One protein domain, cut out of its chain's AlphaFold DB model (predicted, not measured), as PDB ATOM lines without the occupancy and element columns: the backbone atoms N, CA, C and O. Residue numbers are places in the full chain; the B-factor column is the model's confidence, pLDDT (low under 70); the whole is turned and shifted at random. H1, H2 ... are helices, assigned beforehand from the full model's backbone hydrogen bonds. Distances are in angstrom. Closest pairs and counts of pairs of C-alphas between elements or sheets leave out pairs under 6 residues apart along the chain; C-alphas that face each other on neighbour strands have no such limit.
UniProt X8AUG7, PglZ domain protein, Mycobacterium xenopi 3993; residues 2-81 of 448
ATOM      1  N   PRO A   2      -2.832 -36.786 -43.893       94.88
ATOM      2  CA  PRO A   2      -4.184 -36.204 -43.855       94.88
ATOM      3  C   PRO A   2      -4.229 -34.683 -44.068       94.88
ATOM      4  O   PRO A   2      -4.941 -34.202 -44.942       94.88
ATOM      5  N   LEU A   3      -3.377 -33.927 -43.365       96.06
ATOM      6  CA  LEU A   3      -3.282 -32.469 -43.526       96.06
ATOM      7  C   LEU A   3      -2.860 -32.032 -44.939       96.06
ATOM      8  O   LEU A   3      -3.253 -30.960 -45.376       96.06
ATOM      9  N   GLY A   4      -2.116 -32.868 -45.670       94.94
ATOM     10  CA  GLY A   4      -1.769 -32.598 -47.067       94.94
ATOM     11  C   GLY A   4      -2.969 -32.736 -48.002       94.94
ATOM     12  O   GLY A   4      -3.072 -32.001 -48.975       94.94
ATOM     13  N   ILE A   5      -3.923 -33.617 -47.679       96.44
ATOM     14  CA  ILE A   5      -5.203 -33.692 -48.393       96.44
ATOM     15  C   ILE A   5      -6.048 -32.446 -48.100       96.44
ATOM     16  O   ILE A   5      -6.568 -31.840 -49.032       96.44
ATOM     17  N   VAL A   6      -6.118 -32.013 -46.835       95.94
ATOM     18  CA  VAL A   6      -6.837 -30.785 -46.434       95.94
ATOM     19  C   VAL A   6      -6.205 -29.531 -47.048       95.94
ATOM     20  O   VAL A   6      -6.920 -28.644 -47.503       95.94
ATOM     21  N   ALA A   7      -4.874 -29.475 -47.156       94.50
ATOM     22  CA  ALA A   7      -4.160 -28.392 -47.835       94.50
ATOM     23  C   ALA A   7      -4.613 -28.212 -49.297       94.50
ATOM     24  O   ALA A   7      -4.659 -27.088 -49.799       94.50
ATOM     25  N   GLY A   8      -5.019 -29.302 -49.959       92.38
ATOM     26  CA  GLY A   8      -5.534 -29.290 -51.329       92.38
ATOM     27  C   GLY A   8      -6.761 -28.411 -51.534       92.38
ATOM     28  O   GLY A   8      -6.894 -27.822 -52.607       92.38
ATOM     29  N   LEU A   9      -7.591 -28.243 -50.498       92.56
ATOM     30  CA  LEU A   9      -8.782 -27.383 -50.529       92.56
ATOM     31  C   LEU A   9      -8.447 -25.915 -50.826       92.56
ATOM     32  O   LEU A   9      -9.291 -25.161 -51.304       92.56
ATOM     33  N   PHE A  10      -7.201 -25.513 -50.567       91.44
ATOM     34  CA  PHE A  10      -6.732 -24.135 -50.694       91.44
ATOM     35  C   PHE A  10      -5.664 -23.956 -51.779       91.44
ATOM     36  O   PHE A  10      -5.083 -22.882 -51.911       91.44
ATOM     37  N   SER A  11      -5.400 -25.003 -52.567       79.75
ATOM     38  CA  SER A  11      -4.378 -24.991 -53.621       79.75
ATOM     39  C   SER A  11      -4.794 -24.224 -54.886       79.75
ATOM     40  O   SER A  11      -3.950 -23.906 -55.721       79.75
ATOM     41  N   GLN A  12      -6.086 -23.907 -55.037       74.94
ATOM     42  CA  GLN A  12      -6.623 -23.184 -56.191       74.94
ATOM     43  C   GLN A  12      -6.624 -21.659 -55.991       74.94
ATOM     44  O   GLN A  12      -6.673 -21.144 -54.872       74.94
ATOM     45  N   ALA A  13      -6.634 -20.918 -57.107       63.56
ATOM     46  CA  ALA A  13      -6.620 -19.452 -57.114       63.56
ATOM     47  C   ALA A  13      -7.852 -18.820 -56.434       63.56
ATOM     48  O   ALA A  13      -7.748 -17.744 -55.851       63.56
ATOM     49  N   ARG A  14      -9.011 -19.491 -56.486       73.81
ATOM     50  CA  ARG A  14     -10.181 -19.169 -55.660       73.81
ATOM     51  C   ARG A  14     -10.270 -20.184 -54.528       73.81
ATOM     52  O   ARG A  14     -10.521 -21.355 -54.781       73.81
ATOM     53  N   HIS A  15     -10.093 -19.718 -53.300       81.38
ATOM     54  CA  HIS A  15     -10.258 -20.512 -52.089       81.38
ATOM     55  C   HIS A  15     -10.913 -19.670 -50.991       81.38
ATOM     56  O   HIS A  15     -10.875 -18.437 -51.027       81.38
ATOM     57  N   ASP A  16     -11.516 -20.333 -50.009       88.75
ATOM     58  CA  ASP A  16     -12.079 -19.662 -48.840       88.75
ATOM     59  C   ASP A  16     -10.943 -19.199 -47.911       88.75
ATOM     60  O   ASP A  16     -10.322 -19.994 -47.201       88.75
ATOM     61  N   ALA A  17     -10.661 -17.893 -47.929       89.88
ATOM     62  CA  ALA A  17      -9.592 -17.283 -47.140       89.88
ATOM     63  C   ALA A  17      -9.805 -17.426 -45.622       89.88
ATOM     64  O   ALA A  17      -8.833 -17.517 -44.869       89.88
ATOM     65  N   LYS A  18     -11.063 -17.474 -45.157       91.94
ATOM     66  CA  LYS A  18     -11.378 -17.662 -43.737       91.94
ATOM     67  C   LYS A  18     -11.071 -19.098 -43.324       91.94
ATOM     68  O   LYS A  18     -10.390 -19.306 -42.321       91.94
ATOM     69  N   ALA A  19     -11.531 -20.072 -44.107       93.38
ATOM     70  CA  ALA A  19     -11.243 -21.482 -43.867       93.38
ATOM     71  C   ALA A  19      -9.734 -21.776 -43.925       93.38
ATOM     72  O   ALA A  19      -9.215 -22.486 -43.062       93.38
ATOM     73  N   LEU A  20      -9.014 -21.157 -44.869       93.62
ATOM     74  CA  LEU A  20      -7.555 -21.242 -44.945       93.62
ATOM     75  C   LEU A  20      -6.899 -20.705 -43.666       93.62
ATOM     76  O   LEU A  20      -6.063 -21.383 -43.075       93.62
ATOM     77  N   GLY A  21      -7.298 -19.518 -43.200       93.31
ATOM     78  CA  GLY A  21      -6.760 -18.929 -41.969       93.31
ATOM     79  C   GLY A  21      -6.982 -19.811 -40.735       93.31
ATOM     80  O   GLY A  21      -6.068 -19.982 -39.929       93.31
ATOM     81  N   VAL A  22      -8.165 -20.422 -40.618       94.75
ATOM     82  CA  VAL A  22      -8.498 -21.377 -39.546       94.75
ATOM     83  C   VAL A  22      -7.599 -22.615 -39.610       94.75
ATOM     84  O   VAL A  22      -7.014 -23.000 -38.596       94.75
ATOM     85  N   PHE A  23      -7.434 -23.202 -40.798       95.88
ATOM     86  CA  PHE A  23      -6.572 -24.365 -41.012       95.88
ATOM     87  C   PHE A  23      -5.104 -24.066 -40.673       95.88
ATOM     88  O   PHE A  23      -4.495 -24.783 -39.873       95.88
ATOM     89  N   LEU A  24      -4.543 -22.982 -41.222       95.69
ATOM     90  CA  LEU A  24      -3.152 -22.602 -40.971       95.69
ATOM     91  C   LEU A  24      -2.913 -22.260 -39.497       95.69
ATOM     92  O   LEU A  24      -1.906 -22.675 -38.926       95.69
ATOM     93  N   GLY A  25      -3.844 -21.535 -38.872       95.56
ATOM     94  CA  GLY A  25      -3.755 -21.142 -37.469       95.56
ATOM     95  C   GLY A  25      -3.810 -22.333 -36.513       95.56
ATOM     96  O   GLY A  25      -2.974 -22.430 -35.616       95.56
ATOM     97  N   ARG A  26      -4.743 -23.275 -36.720       96.31
ATOM     98  CA  ARG A  26      -4.912 -24.449 -35.844       96.31
ATOM     99  C   ARG A  26      -3.671 -25.337 -35.800       96.31
ATOM    100  O   ARG A  26      -3.350 -25.865 -34.737       96.31
ATOM    101  N   TYR A  27      -3.008 -25.510 -36.942       95.12
ATOM    102  CA  TYR A  27      -1.885 -26.435 -37.096       95.12
ATOM    103  C   TYR A  27      -0.510 -25.751 -37.103       95.12
ATOM    104  O   TYR A  27       0.494 -26.422 -37.330       95.12
ATOM    105  N   GLY A  28      -0.439 -24.439 -36.848       94.25
ATOM    106  CA  GLY A  28       0.830 -23.703 -36.808       94.25
ATOM    107  C   GLY A  28       1.545 -23.630 -38.163       94.25
ATOM    108  O   GLY A  28       2.769 -23.613 -38.212       94.25
ATOM    109  N   LEU A  29       0.788 -23.604 -39.263       94.00
ATOM    110  CA  LEU A  29       1.289 -23.654 -40.644       94.00
ATOM    111  C   LEU A  29       1.326 -22.274 -41.322       94.00
ATOM    112  O   LEU A  29       1.392 -22.181 -42.543       94.00
ATOM    113  N   THR A  30       1.256 -21.187 -40.553       91.19
ATOM    114  CA  THR A  30       1.070 -19.812 -41.061       91.19
ATOM    115  C   THR A  30       2.189 -19.303 -41.974       91.19
ATOM    116  O   THR A  30       1.996 -18.298 -42.653       91.19
ATOM    117  N   SER A  31       3.337 -19.983 -42.021       91.62
ATOM    118  CA  SER A  31       4.437 -19.683 -42.943       91.62
ATOM    119  C   SER A  31       4.273 -20.298 -44.338       91.62
ATOM    120  O   SER A  31       5.062 -19.971 -45.221       91.62
ATOM    121  N   LEU A  32       3.317 -21.212 -44.539       91.88
ATOM    122  CA  LEU A  32       3.116 -21.886 -45.822       91.88
ATOM    123  C   LEU A  32       2.341 -21.000 -46.799       91.88
ATOM    124  O   LEU A  32       1.298 -20.435 -46.467       91.88
ATOM    125  N   THR A  33       2.832 -20.932 -48.032       89.31
ATOM    126  CA  THR A  33       2.154 -20.258 -49.141       89.31
ATOM    127  C   THR A  33       1.155 -21.198 -49.833       89.31
ATOM    128  O   THR A  33       1.277 -22.421 -49.722       89.31
ATOM    129  N   PRO A  34       0.194 -20.681 -50.622       86.75
ATOM    130  CA  PRO A  34      -0.681 -21.527 -51.439       86.75
ATOM    131  C   PRO A  34       0.074 -22.474 -52.386       86.75
ATOM    132  O   PRO A  34      -0.386 -23.585 -52.640       86.75
ATOM    133  N   ALA A  35       1.256 -22.071 -52.871       89.44
ATOM    134  CA  ALA A  35       2.111 -22.928 -53.690       89.44
ATOM    135  C   ALA A  35       2.673 -24.112 -52.883       89.44
ATOM    136  O   ALA A  35       2.656 -25.242 -53.373       89.44
ATOM    137  N   ASP A  36       3.089 -23.879 -51.633       93.38
ATOM    138  CA  ASP A  36       3.558 -24.941 -50.732       93.38
ATOM    139  C   ASP A  36       2.431 -25.928 -50.405       93.38
ATOM    140  O   ASP A  36       2.627 -27.145 -50.440       93.38
ATOM    141  N   LEU A  37       1.224 -25.411 -50.146       93.38
ATOM    142  CA  LEU A  37       0.026 -26.224 -49.919       93.38
ATOM    143  C   LEU A  37      -0.329 -27.061 -51.155       93.38
ATOM    144  O   LEU A  37      -0.645 -28.244 -51.024       93.38
ATOM    145  N   GLY A  38      -0.229 -26.478 -52.352       92.19
ATOM    146  CA  GLY A  38      -0.435 -27.182 -53.617       92.19
ATOM    147  C   GLY A  38       0.578 -28.304 -53.840       92.19
ATOM    148  O   GLY A  38       0.187 -29.431 -54.140       92.19
ATOM    149  N   ALA A  39       1.867 -28.040 -53.627       94.50
ATOM    150  CA  ALA A  39       2.912 -29.058 -53.735       94.50
ATOM    151  C   ALA A  39       2.712 -30.194 -52.718       94.50
ATOM    152  O   ALA A  39       2.843 -31.375 -53.056       94.50
ATOM    153  N   TRP A  40       2.338 -29.858 -51.479       95.50
ATOM    154  CA  TRP A  40       2.020 -30.853 -50.457       95.50
ATOM    155  C   TRP A  40       0.816 -31.711 -50.853       95.50
ATOM    156  O   TRP A  40       0.876 -32.939 -50.744       95.50
ATOM    157  N   TYR A  41      -0.244 -31.086 -51.366       95.25
ATOM    158  CA  TYR A  41      -1.429 -31.786 -51.845       95.25
ATOM    159  C   TYR A  41      -1.126 -32.733 -53.002       95.25
ATOM    160  O   TYR A  41      -1.558 -33.880 -52.952       95.25
ATOM    161  N   VAL A  42      -0.354 -32.310 -54.007       94.94
ATOM    162  CA  VAL A  42       0.014 -33.167 -55.149       94.94
ATOM    163  C   VAL A  42       0.710 -34.443 -54.670       94.94
ATOM    164  O   VAL A  42       0.325 -35.544 -55.070       94.94
ATOM    165  N   ASN A  43       1.669 -34.312 -53.750       94.50
ATOM    166  CA  ASN A  43       2.361 -35.462 -53.167       94.50
ATOM    167  C   ASN A  43       1.412 -36.345 -52.343       94.50
ATOM    168  O   ASN A  43       1.438 -37.572 -52.462       94.50
ATOM    169  N   ALA A  44       0.547 -35.736 -51.526       94.75
ATOM    170  CA  ALA A  44      -0.403 -36.474 -50.703       94.75
ATOM    171  C   ALA A  44      -1.445 -37.227 -51.552       94.75
ATOM    172  O   ALA A  44      -1.707 -38.404 -51.299       94.75
ATOM    173  N   ARG A  45      -1.993 -36.580 -52.588       94.69
ATOM    174  CA  ARG A  45      -2.919 -37.169 -53.563       94.69
ATOM    175  C   ARG A  45      -2.274 -38.352 -54.268       94.69
ATOM    176  O   ARG A  45      -2.865 -39.422 -54.262       94.69
ATOM    177  N   GLY A  46      -1.071 -38.181 -54.822       93.44
ATOM    178  CA  GLY A  46      -0.387 -39.248 -55.557       93.44
ATOM    179  C   GLY A  46      -0.177 -40.510 -54.718       93.44
ATOM    180  O   GLY A  46      -0.365 -41.618 -55.215       93.44
ATOM    181  N   LEU A  47       0.138 -40.355 -53.429       93.44
ATOM    182  CA  LEU A  47       0.234 -41.487 -52.506       93.44
ATOM    183  C   LEU A  47      -1.134 -42.136 -52.245       93.44
ATOM    184  O   LEU A  47      -1.244 -43.358 -52.312       93.44
ATOM    185  N   VAL A  48      -2.170 -41.336 -51.976       93.25
ATOM    186  CA  VAL A  48      -3.528 -41.839 -51.707       93.25
ATOM    187  C   VAL A  48      -4.108 -42.584 -52.905       93.25
ATOM    188  O   VAL A  48      -4.681 -43.652 -52.722       93.25
ATOM    189  N   THR A  49      -3.960 -42.057 -54.119       91.62
ATOM    190  CA  THR A  49      -4.603 -42.651 -55.296       91.62
ATOM    191  C   THR A  49      -3.826 -43.828 -55.872       91.62
ATOM    192  O   THR A  49      -4.443 -44.695 -56.480       91.62
ATOM    193  N   ASN A  50      -2.496 -43.872 -55.700       91.81
ATOM    194  CA  ASN A  50      -1.654 -44.812 -56.453       91.81
ATOM    195  C   ASN A  50      -0.791 -45.745 -55.593       91.81
ATOM    196  O   ASN A  50      -0.307 -46.744 -56.116       91.81
ATOM    197  N   ALA A  51      -0.529 -45.421 -54.321       88.56
ATOM    198  CA  ALA A  51       0.507 -46.110 -53.539       88.56
ATOM    199  C   ALA A  51      -0.007 -46.782 -52.259       88.56
ATOM    200  O   ALA A  51       0.594 -47.750 -51.794       88.56
ATOM    201  N   LEU A  52      -1.083 -46.274 -51.657       89.25
ATOM    202  CA  LEU A  52      -1.602 -46.816 -50.405       89.25
ATOM    203  C   LEU A  52      -2.486 -48.044 -50.636       89.25
ATOM    204  O   LEU A  52      -3.436 -48.002 -51.408       89.25
ATOM    205  N   THR A  53      -2.245 -49.098 -49.853       83.56
ATOM    206  CA  THR A  53      -3.116 -50.284 -49.780       83.56
ATOM    207  C   THR A  53      -4.442 -49.995 -49.066       83.56
ATOM    208  O   THR A  53      -5.425 -50.701 -49.263       83.56
ATOM    209  N   SER A  54      -4.486 -48.964 -48.213       84.75
ATOM    210  CA  SER A  54      -5.678 -48.585 -47.435       84.75
ATOM    211  C   SER A  54      -5.860 -47.061 -47.402       84.75
ATOM    212  O   SER A  54      -5.641 -46.432 -46.365       84.75
ATOM    213  N   PRO A  55      -6.229 -46.436 -48.534       89.69
ATOM    214  CA  PRO A  55      -6.369 -44.983 -48.638       89.69
ATOM    215  C   PRO A  55      -7.513 -44.416 -47.784       89.69
ATOM    216  O   PRO A  55      -7.440 -43.265 -47.348       89.69
ATOM    217  N   HIS A  56      -8.544 -45.216 -47.489       89.31
ATOM    218  CA  HIS A  56      -9.735 -44.780 -46.753       89.31
ATOM    219  C   HIS A  56      -9.438 -44.245 -45.350       89.31
ATOM    220  O   HIS A  56     -10.034 -43.248 -44.962       89.31
ATOM    221  N   SER A  57      -8.492 -44.828 -44.609       91.25
ATOM    222  CA  SER A  57      -8.156 -44.356 -43.255       91.25
ATOM    223  C   SER A  57      -7.533 -42.955 -43.262       91.25
ATOM    224  O   SER A  57      -7.832 -42.126 -42.402       91.25
ATOM    225  N   VAL A  58      -6.710 -42.648 -44.272       94.50
ATOM    226  CA  VAL A  58      -6.121 -41.314 -44.462       94.50
ATOM    227  C   VAL A  58      -7.198 -40.300 -44.832       94.50
ATOM    228  O   VAL A  58      -7.174 -39.179 -44.322       94.50
ATOM    229  N   LEU A  59      -8.143 -40.687 -45.692       95.94
ATOM    230  CA  LEU A  59      -9.257 -39.831 -46.100       95.94
ATOM    231  C   LEU A  59     -10.245 -39.581 -44.957       95.94
ATOM    232  O   LEU A  59     -10.672 -38.445 -44.785       95.94
ATOM    233  N   GLN A  60     -10.541 -40.589 -44.132       94.56
ATOM    234  CA  GLN A  60     -11.345 -40.435 -42.916       94.56
ATOM    235  C   GLN A  60     -10.678 -39.480 -41.923       94.56
ATOM    236  O   GLN A  60     -11.322 -38.561 -41.429       94.56
ATOM    237  N   ALA A  61      -9.372 -39.633 -41.683       96.06
ATOM    238  CA  ALA A  61      -8.635 -38.715 -40.819       96.06
ATOM    239  C   ALA A  61      -8.617 -37.280 -41.379       96.06
ATOM    240  O   ALA A  61      -8.712 -36.320 -40.621       96.06
ATOM    241  N   ALA A  62      -8.505 -37.112 -42.700       96.88
ATOM    242  CA  ALA A  62      -8.554 -35.795 -43.332       96.88
ATOM    243  C   ALA A  62      -9.958 -35.165 -43.257       96.88
ATOM    244  O   ALA A  62     -10.066 -33.968 -43.006       96.88
ATOM    245  N   ALA A  63     -11.015 -35.965 -43.425       96.62
ATOM    246  CA  ALA A  63     -12.398 -35.529 -43.251       96.62
ATOM    247  C   ALA A  63     -12.667 -35.086 -41.802       96.62
ATOM    248  O   ALA A  63     -13.167 -33.985 -41.601       96.62
ATOM    249  N   ALA A  64     -12.210 -35.853 -40.807       97.00
ATOM    250  CA  ALA A  64     -12.331 -35.480 -39.396       97.00
ATOM    251  C   ALA A  64     -11.653 -34.134 -39.085       97.00
ATOM    252  O   ALA A  64     -12.192 -33.321 -38.343       97.00
ATOM    253  N   VAL A  65     -10.503 -33.842 -39.707       97.25
ATOM    254  CA  VAL A  65      -9.865 -32.521 -39.582       97.25
ATOM    255  C   VAL A  65     -10.741 -31.408 -40.165       97.25
ATOM    256  O   VAL A  65     -10.810 -30.328 -39.587       97.25
ATOM    257  N   VAL A  66     -11.389 -31.638 -41.309       97.38
ATOM    258  CA  VAL A  66     -12.313 -30.664 -41.914       97.38
ATOM    259  C   VAL A  66     -13.508 -30.395 -40.993       97.38
ATOM    260  O   VAL A  66     -13.882 -29.230 -40.825       97.38
ATOM    261  N   ASP A  67     -14.054 -31.442 -40.373       96.81
ATOM    262  CA  ASP A  67     -15.175 -31.354 -39.432       96.81
ATOM    263  C   ASP A  67     -14.786 -30.609 -38.149       96.81
ATOM    264  O   ASP A  67     -15.448 -29.637 -37.781       96.81
ATOM    265  N   ASP A  68     -13.660 -30.975 -37.526       97.00
ATOM    266  CA  ASP A  68     -13.133 -30.340 -36.308       97.00
ATOM    267  C   ASP A  68     -12.874 -28.837 -36.485       97.00
ATOM    268  O   ASP A  68     -12.982 -28.047 -35.543       97.00
ATOM    269  N   LEU A  69     -12.493 -28.431 -37.697       95.94
ATOM    270  CA  LEU A  69     -12.248 -27.035 -38.047       95.94
ATOM    271  C   LEU A  69     -13.522 -26.280 -38.454       95.94
ATOM    272  O   LEU A  69     -13.477 -25.055 -38.582       95.94
ATOM    273  N   GLY A  70     -14.635 -26.978 -38.697       95.19
ATOM    274  CA  GLY A  70     -15.875 -26.384 -39.196       95.19
ATOM    275  C   GLY A  70     -15.746 -25.793 -40.604       95.19
ATOM    276  O   GLY A  70     -16.406 -24.802 -40.917       95.19
ATOM    277  N   ILE A  71     -14.885 -26.366 -41.452       94.88
ATOM    278  CA  ILE A  71     -14.587 -25.859 -42.808       94.88
ATOM    279  C   ILE A  71     -15.204 -26.714 -43.926       94.88
ATOM    280  O   ILE A  71     -14.736 -26.677 -45.062       94.88
ATOM    281  N   GLY A  72     -16.269 -27.466 -43.633       93.19
ATOM    282  CA  GLY A  72     -16.910 -28.391 -44.581       93.19
ATOM    283  C   GLY A  72     -17.295 -27.765 -45.928       93.19
ATOM    284  O   GLY A  72     -17.115 -28.395 -46.968       93.19
ATOM    285  N   ALA A  73     -17.716 -26.496 -45.948       91.44
ATOM    286  CA  ALA A  73     -18.037 -25.784 -47.190       91.44
ATOM    287  C   ALA A  73     -16.836 -25.677 -48.151       91.44
ATOM    288  O   ALA A  73     -17.003 -25.800 -49.362       91.44
ATOM    289  N   ALA A  74     -15.617 -25.513 -47.626       92.19
ATOM    290  CA  ALA A  74     -14.400 -25.492 -48.439       92.19
ATOM    291  C   ALA A  74     -14.057 -26.881 -49.010       92.19
ATOM    292  O   ALA A  74     -13.357 -26.978 -50.014       92.19
ATOM    293  N   ALA A  75     -14.560 -27.955 -48.392       94.44
ATOM    294  CA  ALA A  75     -14.340 -29.330 -48.826       94.44
ATOM    295  C   ALA A  75     -15.350 -29.827 -49.876       94.44
ATOM    296  O   ALA A  75     -15.125 -30.883 -50.464       94.44
ATOM    297  N   ALA A  76     -16.411 -29.063 -50.168       92.44
ATOM    298  CA  ALA A  76     -17.468 -29.440 -51.113       92.44
ATOM    299  C   ALA A  76     -16.967 -29.684 -52.552       92.44
ATOM    300  O   ALA A  76     -17.539 -30.486 -53.287       92.44
ATOM    301  N   SER A  77     -15.876 -29.030 -52.964       89.75
ATOM    302  CA  SER A  77     -15.264 -29.227 -54.287       89.75
ATOM    303  C   SER A  77     -14.256 -30.379 -54.334       89.75
ATOM    304  O   SER A  77     -13.816 -30.757 -55.422       89.75
ATOM    305  N   SER A  78     -13.896 -30.962 -53.184       94.50
ATOM    306  CA  SER A  78     -12.878 -32.011 -53.094       94.50
ATOM    307  C   SER A  78     -13.226 -33.214 -53.969       94.50
ATOM    308  O   SER A  78     -14.381 -33.616 -54.050       94.50
ATOM    309  N   GLU A  79     -12.220 -33.791 -54.626       94.56
ATOM    310  CA  GLU A  79     -12.347 -35.033 -55.410       94.56
ATOM    311  C   GLU A  79     -12.047 -36.290 -54.577       94.56
ATOM    312  O   GLU A  79     -12.188 -37.410 -55.069       94.56
ATOM    313  N   LEU A  80     -11.572 -36.106 -53.338       95.44
ATOM    314  CA  LEU A  80     -11.081 -37.181 -52.471       95.44
ATOM    315  C   LEU A  80     -11.842 -37.282 -51.147       95.44
ATOM    316  O   LEU A  80     -11.977 -38.377 -50.606       95.44
ATOM    317  N   LEU A  81     -12.282 -36.152 -50.584       96.56
ATOM    318  CA  LEU A  81     -12.908 -36.116 -49.260       96.56
ATOM    319  C   LEU A  81     -14.396 -36.443 -49.327       96.56
ATOM    320  O   LEU A  81     -15.075 -36.113 -50.296       96.56
TER     321      LEU A  81
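Overview. This is residues 2 to 81 of the 448 residues of the protein "PglZ domain protein" of Mycobacterium xenopi 3993 (UniProt X8AUG7). Two long helices, H3 and H4, make a V that meets at a corner between the end of H3 and the start of H4, and the first helix, H1, sits between its two arms as the core. H2 stands at the open end of the V, and the very short H5 lies near H1, H2 and H4. The printed part has 80 residues with five named helices, H1 to H5 in order along the chain, and no named strand; the class is all helix. It is compact, with a radius of gyration of the C-alphas of 11.7 A, and spans 34 by 24 by 23 A.

Arrangement. H3, residues 34 to 50, touches H1, residues 2 to 10, at a steep tilt of 52 degrees, opposite ways; their closest C-alphas, of Gly 8 and Tyr 41, are 4.8 A apart. H4, residues 55 to 68, touches H1 at a steep tilt of 62 degrees, the same way, with the C-alphas of Pro 2 and Ala 62 closest at 4.4 A. H3 and H4 only just touch, only at the corner, through residues 48 to 49 and 55 to 58, with 3 pairs of C-alphas within 8 A; the closest, of Val 48 and Pro 55, are 5.2 A apart. They run opposite ways at a steep tilt of 38 degrees, only just past shallow. H2, residues 17 to 26, is close to H1 but not clearly touching, with the C-alphas of Phe 10 and Leu 20 closest at 6.5 A; it is apart from H3 and H4. H5, residues 72 to 75, is close to H4 but not clearly touching, with the C-alphas of Val 66 and Gly 72 closest at 5.8 A. Each O i to N i+4 pair is within hydrogen-bond range in H2, H3 and H4, and 3 of 5 in H1; H5 is too short for such a pair.

Along the chain. H3 is 23.8 A long from first to last C-alpha, from C-alpha 34 at (-0.681, -21.527, -51.439), and H4 is 20.3 A. H2 is 14.2 A, H1 14.1 A, from C-alpha 2 at (-4.184, -36.204, -43.855), and H5 5.1 A, ending at C-alpha 75 at (-14.340, -29.330, -48.826).

Size, cuts and confidence. The C-alphas farthest apart, of Lys 18 and Thr 53, are 34.2 A from each other. The printed part has no cut; the links H3 to H4 and H4 to H5 are tight, H1 to H2 and H2 to H3 short. Mean pLDDT of the printed part is 92.2, with residue 13 under 70.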